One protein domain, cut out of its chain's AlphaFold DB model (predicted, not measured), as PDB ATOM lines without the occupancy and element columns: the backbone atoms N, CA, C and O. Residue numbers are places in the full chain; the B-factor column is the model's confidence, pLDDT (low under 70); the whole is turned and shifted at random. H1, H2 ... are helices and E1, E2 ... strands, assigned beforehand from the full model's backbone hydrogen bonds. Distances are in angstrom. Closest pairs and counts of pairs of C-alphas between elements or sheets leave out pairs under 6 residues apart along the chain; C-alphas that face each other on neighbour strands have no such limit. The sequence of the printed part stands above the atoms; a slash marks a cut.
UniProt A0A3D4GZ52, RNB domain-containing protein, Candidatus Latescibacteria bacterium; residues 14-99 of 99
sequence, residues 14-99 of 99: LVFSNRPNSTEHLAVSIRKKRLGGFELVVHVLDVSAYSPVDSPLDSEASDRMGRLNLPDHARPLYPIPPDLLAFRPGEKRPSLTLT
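AT A GLANCE: This is residues 14 to 99 of the 99 residues of the protein "RNB domain-containing protein" of Candidatus Latescibacteria bacterium (UniProt A0A3D4GZ52). With little regular structure, this is a long strand hairpin, E1 and E2, edged by short E3, with H1 far beyond one end and H2 between. Residues 69 to 74 stick out freely. The 86 printed residues, 32 in named elements, give two helices and three strands in the order E1 E2 H1 H2 E3; the class is mixed, the sheet E1 - E2 - E3 antiparallel. The whole is loose, radius of gyration of the C-alphas 15.7 A, spanning 49 by 31 by 22 A.

IN THESE COORDINATES: Find C-alpha 26 at (-13.050, 0.732, 34.451); there E1, residues 26 to 32, starts its 20.6 A. E2, residues 38 to 45, runs 22.6 A. E3, residues 95 to 98, ends at (-9.748, -2.356, 44.703). H1 is residues 56 to 64, 12.2 A; H2 is residues 82 to 85.

HOW THE PARTS SIT: In hairpin E1 and E2, antiparallel at 159 degrees, N 29 and O 41 are within hydrogen-bond range, 2.9 A. E3 is antiparallel to E2 at 147 degrees; see N 44 and O 96, 2.9 A. Neither helix is on the sheet. In H1 every O i to N i+4 pair is within range; H2 is too short for one.

THE WHOLE: The farthest C-alphas, Leu 35 and Asp 72, are 51.9 A apart. The printed part has no cut. The H1 to H2 link is long. Residues 15 to 24 have pLDDT under 70.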
ATOM      1  N   LEU A  14     -14.845   9.011  38.944       74.44
ATOM      2  CA  LEU A  14     -14.533   9.501  37.616       74.44
ATOM      3  C   LEU A  14     -14.443   8.285  36.699       74.44
ATOM      4  O   LEU A  14     -13.680   7.346  36.952       74.44
ATOM      5  N   VAL A  15     -15.256   8.283  35.653       69.06
ATOM      6  CA  VAL A  15     -15.200   7.252  34.623       69.06
ATOM      7  C   VAL A  15     -14.325   7.789  33.502       69.06
ATOM      8  O   VAL A  15     -14.533   8.909  33.034       69.06
ATOM      9  N   PHE A  16     -13.294   7.031  33.141       65.00
ATOM     10  CA  PHE A  16     -12.341   7.445  32.123       65.00
ATOM     11  C   PHE A  16     -12.622   6.680  30.839       65.00
ATOM     12  O   PHE A  16     -12.479   5.458  30.783       65.00
ATOM     13  N   SER A  17     -12.960   7.429  29.795       59.50
ATOM     14  CA  SER A  17     -13.006   6.922  28.431       59.50
ATOM     15  C   SER A  17     -11.634   7.078  27.797       59.50
ATOM     16  O   SER A  17     -11.155   8.198  27.636       59.50
ATOM     17  N   ASN A  18     -10.985   5.977  27.418       52.62
ATOM     18  CA  ASN A  18      -9.730   6.067  26.664       52.62
ATOM     19  C   ASN A  18      -9.986   6.384  25.174       52.62
ATOM     20  O   ASN A  18      -9.075   6.809  24.470       52.62
ATOM     21  N   ARG A  19     -11.212   6.166  24.664       55.72
ATOM     22  CA  ARG A  19     -11.600   6.436  23.267       55.72
ATOM     23  C   ARG A  19     -13.108   6.667  23.139       55.72
ATOM     24  O   ARG A  19     -13.856   5.993  23.847       55.72
ATOM     25  N   PRO A  20     -13.570   7.475  22.166       46.06
ATOM     26  CA  PRO A  20     -14.953   7.378  21.713       46.06
ATOM     27  C   PRO A  20     -15.231   5.922  21.293       46.06
ATOM     28  O   PRO A  20     -14.461   5.338  20.533       46.06
ATOM     29  N   ASN A  21     -16.300   5.329  21.833       49.25
ATOM     30  CA  ASN A  21     -16.745   3.939  21.612       49.25
ATOM     31  C   ASN A  21     -15.970   2.823  22.347       49.25
ATOM     32  O   ASN A  21     -16.169   1.645  22.044       49.25
ATOM     33  N   SER A  22     -15.117   3.140  23.328       55.44
ATOM     34  CA  SER A  22     -14.603   2.117  24.252       55.44
ATOM     35  C   SER A  22     -15.692   1.743  25.262       55.44
ATOM     36  O   SER A  22     -16.234   2.624  25.919       55.44
ATOM     37  N   THR A  23     -16.005   0.456  25.441       60.06
ATOM     38  CA  THR A  23     -16.847   0.025  26.569       60.06
ATOM     39  C   THR A  23     -16.087   0.273  27.874       60.06
ATOM     40  O   THR A  23     -15.018  -0.292  28.111       60.06
ATOM     41  N   GLU A  24     -16.600   1.185  28.698       66.88
ATOM     42  CA  GLU A  24     -15.957   1.635  29.936       66.88
ATOM     43  C   GLU A  24     -16.151   0.597  31.043       66.88
ATOM     44  O   GLU A  24     -17.072   0.675  31.853       66.88
ATOM     45  N   HIS A  25     -15.275  -0.404  31.077       81.94
ATOM     46  CA  HIS A  25     -15.266  -1.425  32.130       81.94
ATOM     47  C   HIS A  25     -14.519  -0.975  33.398       81.94
ATOM     48  O   HIS A  25     -14.500  -1.710  34.385       81.94
ATOM     49  N   LEU A  26     -13.887   0.205  33.376       84.81
ATOM     50  CA  LEU A  26     -13.050   0.732  34.451       84.81
ATOM     51  C   LEU A  26     -13.499   2.136  34.860       84.81
ATOM     52  O   LEU A  26     -13.708   3.006  34.018       84.81
ATOM     53  N   ALA A  27     -13.583   2.368  36.164       86.06
ATOM     54  CA  ALA A  27     -13.739   3.691  36.754       86.06
ATOM     55  C   ALA A  27     -12.766   3.848  37.926       86.06
ATOM     56  O   ALA A  27     -12.323   2.866  38.522       86.06
ATOM     57  N   VAL A  28     -12.437   5.083  38.285       86.50
ATOM     58  CA  VAL A  28     -11.511   5.385  39.386       86.50
ATOM     59  C   VAL A  28     -12.081   6.502  40.243       86.50
ATOM     60  O   VAL A  28     -12.619   7.485  39.745       86.50
ATOM     61  N   SER A  29     -11.970   6.367  41.559       86.50
ATOM     62  CA  SER A  29     -12.268   7.449  42.497       86.50
ATOM     63  C   SER A  29     -11.020   7.803  43.290       86.50
ATOM     64  O   SER A  29     -10.203   6.943  43.613       86.50
ATOM     65  N   ILE A  30     -10.859   9.089  43.588       86.81
ATOM     66  CA  ILE A  30      -9.777   9.588  44.433       86.81
ATOM     67  C   ILE A  30     -10.413  10.270  45.633       86.81
ATOM     68  O   ILE A  30     -11.288  11.121  45.480       86.81
ATOM     69  N   ARG A  31      -9.965   9.922  46.840       85.56
ATOM     70  CA  ARG A  31     -10.352  10.640  48.062       85.56
ATOM     71  C   ARG A  31      -9.135  11.059  48.868       85.56
ATOM     72  O   ARG A  31      -8.155  10.326  48.962       85.56
ATOM     73  N   LYS A  32      -9.214  12.229  49.494       87.25
ATOM     74  CA  LYS A  32      -8.207  12.676  50.460       87.25
ATOM     75  C   LYS A  32      -8.370  11.883  51.760       87.25
ATOM     76  O   LYS A  32      -9.491  11.740  52.254       87.25
ATOM     77  N   LYS A  33      -7.277  11.361  52.320       88.06
ATOM     78  CA  LYS A  33      -7.300  10.665  53.617       88.06
ATOM     79  C   LYS A  33      -7.279  11.685  54.761       88.06
ATOM     80  O   LYS A  33      -6.723  12.774  54.629       88.06
ATOM     81  N   ARG A  34      -7.864  11.320  55.910       85.88
ATOM     82  CA  ARG A  34      -7.990  12.207  57.085       85.88
ATOM     83  C   ARG A  34      -6.641  12.729  57.600       85.88
ATOM     84  O   ARG A  34      -6.571  13.860  58.051       85.88
ATOM     85  N   LEU A  35      -5.588  11.916  57.520       90.69
ATOM     86  CA  LEU A  35      -4.244  12.232  58.023       90.69
ATOM     87  C   LEU A  35      -3.298  12.756  56.926       90.69
ATOM     88  O   LEU A  35      -2.084  12.715  57.085       90.69
ATOM     89  N   GLY A  36      -3.847  13.231  55.804       88.88
ATOM     90  CA  GLY A  36      -3.063  13.615  54.632       88.88
ATOM     91  C   GLY A  36      -2.869  12.464  53.641       88.88
ATOM     92  O   GLY A  36      -3.142  11.301  53.934       88.88
ATOM     93  N   GLY A  37      -2.445  12.814  52.427       90.50
ATOM     94  CA  GLY A  37      -2.351  11.887  51.299       90.50
ATOM     95  C   GLY A  37      -3.693  11.587  50.622       90.50
ATOM     96  O   GLY A  37      -4.749  12.115  50.988       90.50
ATOM     97  N   PHE A  38      -3.635  10.722  49.612       89.44
ATOM     98  CA  PHE A  38      -4.774  10.330  48.788       89.44
ATOM     99  C   PHE A  38      -4.948   8.810  48.778       89.44
ATOM    100  O   PHE A  38      -4.009   8.048  49.003       89.44
ATOM    101  N   GLU A  39      -6.177   8.373  48.554       87.38
ATOM    102  CA  GLU A  39      -6.529   6.996  48.230       87.38
ATOM    103  C   GLU A  39      -7.076   6.987  46.813       87.38
ATOM    104  O   GLU A  39      -8.072   7.662  46.538       87.38
ATOM    105  N   LEU A  40      -6.403   6.243  45.942       87.88
ATOM    106  CA  LEU A  40      -6.913   5.881  44.632       87.88
ATOM    107  C   LEU A  40      -7.688   4.578  44.779       87.88
ATOM    108  O   LEU A  40      -7.235   3.652  45.439       87.88
ATOM    109  N   VAL A  41      -8.848   4.516  44.151       88.12
ATOM    110  CA  VAL A  41      -9.732   3.362  44.208       88.12
ATOM    111  C   VAL A  41     -10.110   3.008  42.788       88.12
ATOM    112  O   VAL A  41     -10.648   3.855  42.077       88.12
ATOM    113  N   VAL A  42      -9.850   1.769  42.391       88.00
ATOM    114  CA  VAL A  42     -10.176   1.252  41.061       88.00
ATOM    115  C   VAL A  42     -11.455   0.430  41.148       88.00
ATOM    116  O   VAL A  42     -11.607  -0.431  42.015       88.00
ATOM    117  N   HIS A  43     -12.375   0.694  40.234       88.81
ATOM    118  CA  HIS A  43     -13.637  -0.008  40.077       88.81
ATOM    119  C   HIS A  43     -13.619  -0.737  38.738       88.81
ATOM    120  O   HIS A  43     -13.518  -0.106  37.688       88.81
ATOM    121  N   VAL A  44     -13.731  -2.060  38.780       89.19
ATOM    122  CA  VAL A  44     -13.896  -2.909  37.599       89.19
ATOM    123  C   VAL A  44     -15.360  -3.300  37.519       89.19
ATOM    124  O   VAL A  44     -15.940  -3.703  38.529       89.19
ATOM    125  N   LEU A  45     -15.978  -3.162  36.348       89.88
ATOM    126  CA  LEU A  45     -17.352  -3.597  36.148       89.88
ATOM    127  C   LEU A  45     -17.474  -5.093  36.464       89.88
ATOM    128  O   LEU A  45     -16.718  -5.916  35.949       89.88
ATOM    129  N   ASP A  46     -18.436  -5.442  37.311       91.44
ATOM    130  CA  ASP A  46     -18.656  -6.824  37.716       91.44
ATOM    131  C   ASP A  46     -19.533  -7.546  36.686       91.44
ATOM    132  O   ASP A  46     -20.761  -7.551  36.773       91.44
ATOM    133  N   VAL A  47     -18.883  -8.147  35.687       90.00
ATOM    134  CA  VAL A  47     -19.559  -8.934  34.643       90.00
ATOM    135  C   VAL A  47     -20.172 -10.218  35.214       90.00
ATOM    136  O   VAL A  47     -21.187 -10.683  34.697       90.00
ATOM    137  N   SER A  48     -19.642 -10.750  36.325       89.44
ATOM    138  CA  SER A  48     -20.183 -11.959  36.969       89.44
ATOM    139  C   SER A  48     -21.594 -11.749  37.531       89.44
ATOM    140  O   SER A  48     -22.359 -12.698  37.679       89.44
ATOM    141  N   ALA A  49     -21.993 -10.491  37.755       90.56
ATOM    142  CA  ALA A  49     -23.372 -10.140  38.084       90.56
ATOM    143  C   ALA A  49     -24.363 -10.385  36.927       90.56
ATOM    144  O   ALA A  49     -25.567 -10.440  37.174       90.56
ATOM    145  N   TYR A  50     -23.873 -10.508  35.689       90.00
ATOM    146  CA  TYR A  50     -24.665 -10.734  34.474       90.00
ATOM    147  C   TYR A  50     -24.426 -12.111  33.841       90.00
ATOM    148  O   TYR A  50     -25.310 -12.623  33.160       90.00
ATOM    149  N   SER A  51     -23.252 -12.707  34.067       91.88
ATOM    150  CA  SER A  51     -22.874 -14.039  33.586       91.88
ATOM    151  C   SER A  51     -22.500 -14.920  34.779       91.88
ATOM    152  O   SER A  51     -21.338 -14.926  35.190       91.88
ATOM    153  N   PRO A  52     -23.473 -15.623  35.389       91.38
ATOM    154  CA  PRO A  52     -23.193 -16.576  36.452       91.38
ATOM    155  C   PRO A  52     -22.278 -17.698  35.962       91.38
ATOM    156  O   PRO A  52     -22.353 -18.093  34.795       91.38
ATOM    157  N   VAL A  53     -21.467 -18.229  36.875       92.62
ATOM    158  CA  VAL A  53     -20.615 -19.401  36.630       92.62
ATOM    159  C   VAL A  53     -21.466 -20.563  36.112       92.62
ATOM    160  O   VAL A  53     -22.586 -20.758  36.592       92.62
ATOM    161  N   ASP A  54     -20.948 -21.289  35.122       94.50
ATOM    162  CA  ASP A  54     -21.586 -22.444  34.470       94.50
ATOM    163  C   ASP A  54     -22.886 -22.120  33.702       94.50
ATOM    164  O   ASP A  54     -23.618 -23.015  33.272       94.50
ATOM    165  N   SER A  55     -23.205 -20.838  33.501       94.50
ATOM    166  CA  SER A  55     -24.327 -20.445  32.644       94.50
ATOM    167  C   SER A  55     -23.998 -20.650  31.156       94.50
ATOM    168  O   SER A  55     -22.826 -20.654  30.778       94.50
ATOM    169  N   PRO A  56     -25.004 -20.733  30.261       94.62
ATOM    170  CA  PRO A  56     -24.748 -20.784  28.819       94.62
ATOM    171  C   PRO A  56     -23.894 -19.612  28.309       94.62
ATOM    172  O   PRO A  56     -23.069 -19.793  27.421       94.62
ATOM    173  N   LEU A  57     -24.057 -18.423  28.908       92.56
ATOM    174  CA  LEU A  57     -23.247 -17.242  28.597       92.56
ATOM    175  C   LEU A  57     -21.784 -17.409  29.022       92.56
ATOM    176  O   LEU A  57     -20.894 -16.947  28.315       92.56
ATOM    177  N   ASP A  58     -21.546 -18.055  30.161       94.00
ATOM    178  CA  ASP A  58     -20.207 -18.333  30.680       94.00
ATOM    179  C   ASP A  58     -19.496 -19.396  29.836       94.00
ATOM    180  O   ASP A  58     -18.359 -19.186  29.422       94.00
ATOM    181  N   SER A  59     -20.200 -20.476  29.473       94.81
ATOM    182  CA  SER A  59     -19.682 -21.502  28.559       94.81
ATOM    183  C   SER A  59     -19.305 -20.900  27.206       94.81
ATOM    184  O   SER A  59     -18.193 -21.104  26.730       94.81
ATOM    185  N   GLU A  60     -20.193 -20.103  26.607       93.25
ATOM    186  CA  GLU A  60     -19.914 -19.460  25.323       93.25
ATOM    187  C   GLU A  60     -18.750 -18.459  25.420       93.25
ATOM    188  O   GLU A  60     -17.921 -18.370  24.514       93.25
ATOM    189  N   ALA A  61     -18.663 -17.698  26.513       92.75
ATOM    190  CA  ALA A  61     -17.552 -16.777  26.735       92.75
ATOM    191  C   ALA A  61     -16.221 -17.514  26.939       92.75
ATOM    192  O   ALA A  61     -15.196 -17.061  26.427       92.75
ATOM    193  N   SER A  62     -16.244 -18.651  27.637       94.38
ATOM    194  CA  SER A  62     -15.097 -19.546  27.798       94.38
ATOM    195  C   SER A  62     -14.616 -20.057  26.439       94.38
ATOM    196  O   SER A  62     -13.442 -19.894  26.105       94.38
ATOM    197  N   ASP A  63     -15.538 -20.545  25.600       94.19
ATOM    198  CA  ASP A  63     -15.238 -21.019  24.244       94.19
ATOM    199  C   ASP A  63     -14.663 -19.905  23.353       94.19
ATOM    200  O   ASP A  63     -13.752 -20.131  22.554       94.19
ATOM    201  N   ARG A  64     -15.172 -18.673  23.494       93.12
ATOM    202  CA  ARG A  64     -14.695 -17.502  22.739       93.12
ATOM    203  C   ARG A  64     -13.337 -16.986  23.219       93.12
ATOM    204  O   ARG A  64     -12.660 -16.316  22.440       93.12
ATOM    205  N   MET A  65     -12.955 -17.238  24.475       92.75
ATOM    206  CA  MET A  65     -11.757 -16.753  25.191       92.75
ATOM    207  C   MET A  65     -11.587 -15.223  25.303       92.75
ATOM    208  O   MET A  65     -10.936 -14.733  26.224       92.75
ATOM    209  N   GLY A  66     -12.138 -14.439  24.378       89.75
ATOM    210  CA  GLY A  66     -12.003 -12.991  24.345       89.75
ATOM    211  C   GLY A  66     -12.868 -12.330  23.276       89.75
ATOM    212  O   GLY A  66     -13.544 -12.972  22.474       89.75
ATOM    213  N   ARG A  67     -12.843 -10.996  23.264       86.88
ATOM    214  CA  ARG A  67     -13.415 -10.201  22.173       86.88
ATOM    215  C   ARG A  67     -12.464 -10.247  20.978       86.88
ATOM    216  O   ARG A  67     -11.301  -9.875  21.112       86.88
ATOM    217  N   LEU A  68     -12.976 -10.610  19.805       87.69
ATOM    218  CA  LEU A  68     -12.215 -10.578  18.558       87.69
ATOM    219  C   LEU A  68     -12.485  -9.255  17.832       87.69
ATOM    220  O   LEU A  68     -13.611  -8.985  17.413       87.69
ATOM    221  N   ASN A  69     -11.456  -8.424  17.690       86.31
ATOM    222  CA  ASN A  69     -11.534  -7.169  16.944       86.31
ATOM    223  C   ASN A  69     -10.950  -7.384  15.544       86.31
ATOM    224  O   ASN A  69      -9.760  -7.661  15.414       86.31
ATOM    225  N   LEU A  70     -11.787  -7.263  14.517       88.38
ATOM    226  CA  LEU A  70     -11.404  -7.313  13.107       88.38
ATOM    227  C   LEU A  70     -11.466  -5.888  12.523       88.38
ATOM    228  O   LEU A  70     -12.086  -5.017  13.140       88.38
ATOM    229  N   PRO A  71     -10.837  -5.623  11.362       89.69
ATOM    230  CA  PRO A  71     -10.811  -4.282  10.774       89.69
ATOM    231  C   PRO A  71     -12.202  -3.657  10.590       89.69
ATOM    232  O   PRO A  71     -12.399  -2.500  10.951       89.69
ATOM    233  N   ASP A  72     -13.175  -4.447  10.123       91.50
ATOM    234  CA  ASP A  72     -14.506  -3.938   9.749       91.50
ATOM    235  C   ASP A  72     -15.600  -4.238  10.783       91.50
ATOM    236  O   ASP A  72     -16.712  -3.721  10.699       91.50
ATOM    237  N   HIS A  73     -15.323  -5.109  11.757       85.38
ATOM    238  CA  HIS A  73     -16.291  -5.479  12.786       85.38
ATOM    239  C   HIS A  73     -15.612  -6.045  14.031       85.38
ATOM    240  O   HIS A  73     -14.485  -6.528  13.996       85.38
ATOM    241  N   ALA A  74     -16.328  -6.048  15.151       85.50
ATOM    242  CA  ALA A  74     -15.896  -6.745  16.353       85.50
ATOM    243  C   ALA A  74     -16.907  -7.832  16.717       85.50
ATOM    244  O   ALA A  74     -18.114  -7.588  16.726       85.50
ATOM    245  N   ARG A  75     -16.413  -9.020  17.061       88.94
ATOM    246  CA  ARG A  75     -17.210 -10.070  17.702       88.94
ATOM    247  C   ARG A  75     -17.072  -9.893  19.216       88.94
ATOM    248  O   ARG A  75     -15.963 -10.064  19.733       88.94
ATOM    249  N   PRO A  76     -18.137  -9.495  19.935       87.88
ATOM    250  CA  PRO A  76     -18.059  -9.273  21.374       87.88
ATOM    251  C   PRO A  76     -17.815 -10.593  22.110       87.88
ATOM    252  O   PRO A  76     -18.203 -11.654  21.629       87.88
ATOM    253  N   LEU A  77     -17.206 -10.520  23.294       90.75
ATOM    254  CA  LEU A  77     -17.038 -11.696  24.148       90.75
ATOM    255  C   LEU A  77     -18.405 -12.245  24.579       90.75
ATOM    256  O   LEU A  77     -18.718 -13.396  24.308       90.75
ATOM    257  N   TYR A  78     -19.251 -11.387  25.146       89.81
ATOM    258  CA  TYR A  78     -20.597 -11.745  25.581       89.81
ATOM    259  C   TYR A  78     -21.655 -11.227  24.599       89.81
ATOM    260  O   TYR A  78     -21.530 -10.092  24.126       89.81
ATOM    261  N   PRO A  79     -22.748 -11.967  24.346       86.50
ATOM    262  CA  PRO A  79     -23.927 -11.459  23.643       86.50
ATOM    263  C   PRO A  79     -24.818 -10.597  24.568       86.50
ATOM    264  O   PRO A  79     -26.042 -10.693  24.549       86.50
ATOM    265  N   ILE A  80     -24.203  -9.758  25.405       86.75
ATOM    266  CA  ILE A  80     -24.885  -8.831  26.318       86.75
ATOM    267  C   ILE A  80     -24.863  -7.436  25.677       86.75
ATOM    268  O   ILE A  80     -23.831  -7.057  25.109       86.75
ATOM    269  N   PRO A  81     -25.952  -6.644  25.770       85.50
ATOM    270  CA  PRO A  81     -25.960  -5.265  25.296       85.50
ATOM    271  C   PRO A  81     -24.738  -4.483  25.811       85.50
ATOM    272  O   PRO A  81     -24.518  -4.455  27.026       85.50
ATOM    273  N   PRO A  82     -23.952  -3.824  24.938       80.44
ATOM    274  CA  PRO A  82     -22.761  -3.075  25.351       80.44
ATOM    275  C   PRO A  82     -23.052  -2.029  26.430       80.44
ATOM    276  O   PRO A  82     -22.261  -1.860  27.355       80.44
ATOM    277  N   ASP A  83     -24.230  -1.408  26.368       83.19
ATOM    278  CA  ASP A  83     -24.712  -0.444  27.357       83.19
ATOM    279  C   ASP A  83     -24.870  -1.049  28.754       83.19
ATOM    280  O   ASP A  83     -24.820  -0.320  29.744       83.19
ATOM    281  N   LEU A  84     -25.063  -2.369  28.874       85.81
ATOM    282  CA  LEU A  84     -25.074  -3.034  30.172       85.81
ATOM    283  C   LEU A  84     -23.671  -3.271  30.732       85.81
ATOM    284  O   LEU A  84     -23.502  -3.348  31.951       85.81
ATOM    285  N   LEU A  85     -22.686  -3.347  29.837       86.81
ATOM    286  CA  LEU A  85     -21.292  -3.619  30.140       86.81
ATOM    287  C   LEU A  85     -20.421  -2.355  30.170       86.81
ATOM    288  O   LEU A  85     -19.210  -2.440  29.984       86.81
ATOM    289  N   ALA A  86     -21.008  -1.191  30.443       85.75
ATOM    290  CA  ALA A  86     -20.285   0.067  30.587       85.75
ATOM    291  C   ALA A  86     -20.714   0.819  31.854       85.75
ATOM    292  O   ALA A  86     -21.887   0.821  32.238       85.75
ATOM    293  N   PHE A  87     -19.764   1.498  32.490       86.12
ATOM    294  CA  PHE A  87     -20.081   2.585  33.409       86.12
ATOM    295  C   PHE A  87     -20.612   3.780  32.607       86.12
ATOM    296  O   PHE A  87     -20.044   4.146  31.586       86.12
ATOM    297  N   ARG A  88     -21.715   4.390  33.057       81.69
ATOM    298  CA  ARG A  88     -22.291   5.597  32.445       81.69
ATOM    299  C   ARG A  88     -22.573   6.643  33.523       81.69
ATOM    300  O   ARG A  88     -22.971   6.270  34.633       81.69
ATOM    301  N   PRO A  89     -22.395   7.943  33.233       78.62
ATOM    302  CA  PRO A  89     -22.736   9.002  34.175       78.62
ATOM    303  C   PRO A  89     -24.192   8.897  34.644       78.62
ATOM    304  O   PRO A  89     -25.108   8.792  33.837       78.62
ATOM    305  N   GLY A  90     -24.407   8.922  35.961       79.62
ATOM    306  CA  GLY A  90     -25.744   8.848  36.564       79.62
ATOM    307  C   GLY A  90     -26.332   7.436  36.690       79.62
ATOM    308  O   GLY A  90     -27.322   7.265  37.400       79.62
ATOM    309  N   GLU A  91     -25.711   6.416  36.095       84.94
ATOM    310  CA  GLU A  91     -26.187   5.035  36.177       84.94
ATOM    311  C   GLU A  91     -25.477   4.238  37.274       84.94
ATOM    312  O   GLU A  91     -24.266   4.328  37.479       84.94
ATOM    313  N   LYS A  92     -26.239   3.397  37.980       85.50
ATOM    314  CA  LYS A  92     -25.679   2.475  38.972       85.50
ATOM    315  C   LYS A  92     -25.314   1.159  38.304       85.50
ATOM    316  O   LYS A  92     -26.158   0.532  37.671       85.50
ATOM    317  N   ARG A  93     -24.076   0.716  38.518       88.69
ATOM    318  CA  ARG A  93     -23.548  -0.543  37.989       88.69
ATOM    319  C   ARG A  93     -22.893  -1.378  39.086       88.69
ATOM    320  O   ARG A  93     -22.313  -0.802  40.010       88.69
ATOM    321  N   PRO A  94     -22.993  -2.716  39.016       90.50
ATOM    322  CA  PRO A  94     -22.240  -3.588  39.901       90.50
ATOM    323  C   PRO A  94     -20.746  -3.490  39.557       90.50
ATOM    324  O   PRO A  94     -20.361  -3.416  38.390       90.50
ATOM    325  N   SER A  95     -19.899  -3.453  40.582       89.50
ATOM    326  CA  SER A  95     -18.454  -3.320  40.406       89.50
ATOM    327  C   SER A  95     -17.687  -4.062  41.488       89.50
ATOM    328  O   SER A  95     -18.037  -3.960  42.668       89.50
ATOM    329  N   LEU A  96     -16.577  -4.679  41.102       90.50
ATOM    330  CA  LEU A  96     -15.530  -5.102  42.018       90.50
ATOM    331  C   LEU A  96     -14.599  -3.912  42.284       90.50
ATOM    332  O   LEU A  96     -14.208  -3.204  41.359       90.50
ATOM    333  N   THR A  97     -14.282  -3.644  43.551       87.81
ATOM    334  CA  THR A  97     -13.507  -2.456  43.947       87.81
ATOM    335  C   THR A  97     -12.201  -2.845  44.626       87.81
ATOM    336  O   THR A  97     -12.206  -3.671  45.537       87.81
ATOM    337  N   LEU A  98     -11.116  -2.194  44.213       87.19
ATOM    338  CA  LEU A  98      -9.748  -2.356  44.703       87.19
ATOM    339  C   LEU A  98      -9.269  -1.002  45.261       87.19
ATOM    340  O   LEU A  98      -9.552   0.035  44.659       87.19
ATOM    341  N   THR A  99      -8.598  -0.997  46.413       84.75
ATOM    342  CA  THR A  99      -8.150   0.210  47.148       84.75
ATOM    343  C   THR A  99      -6.695   0.100  47.552       84.75
ATOM    344  O   THR A  99      -6.328  -1.033  47.937       84.75
TER     345      THR A  99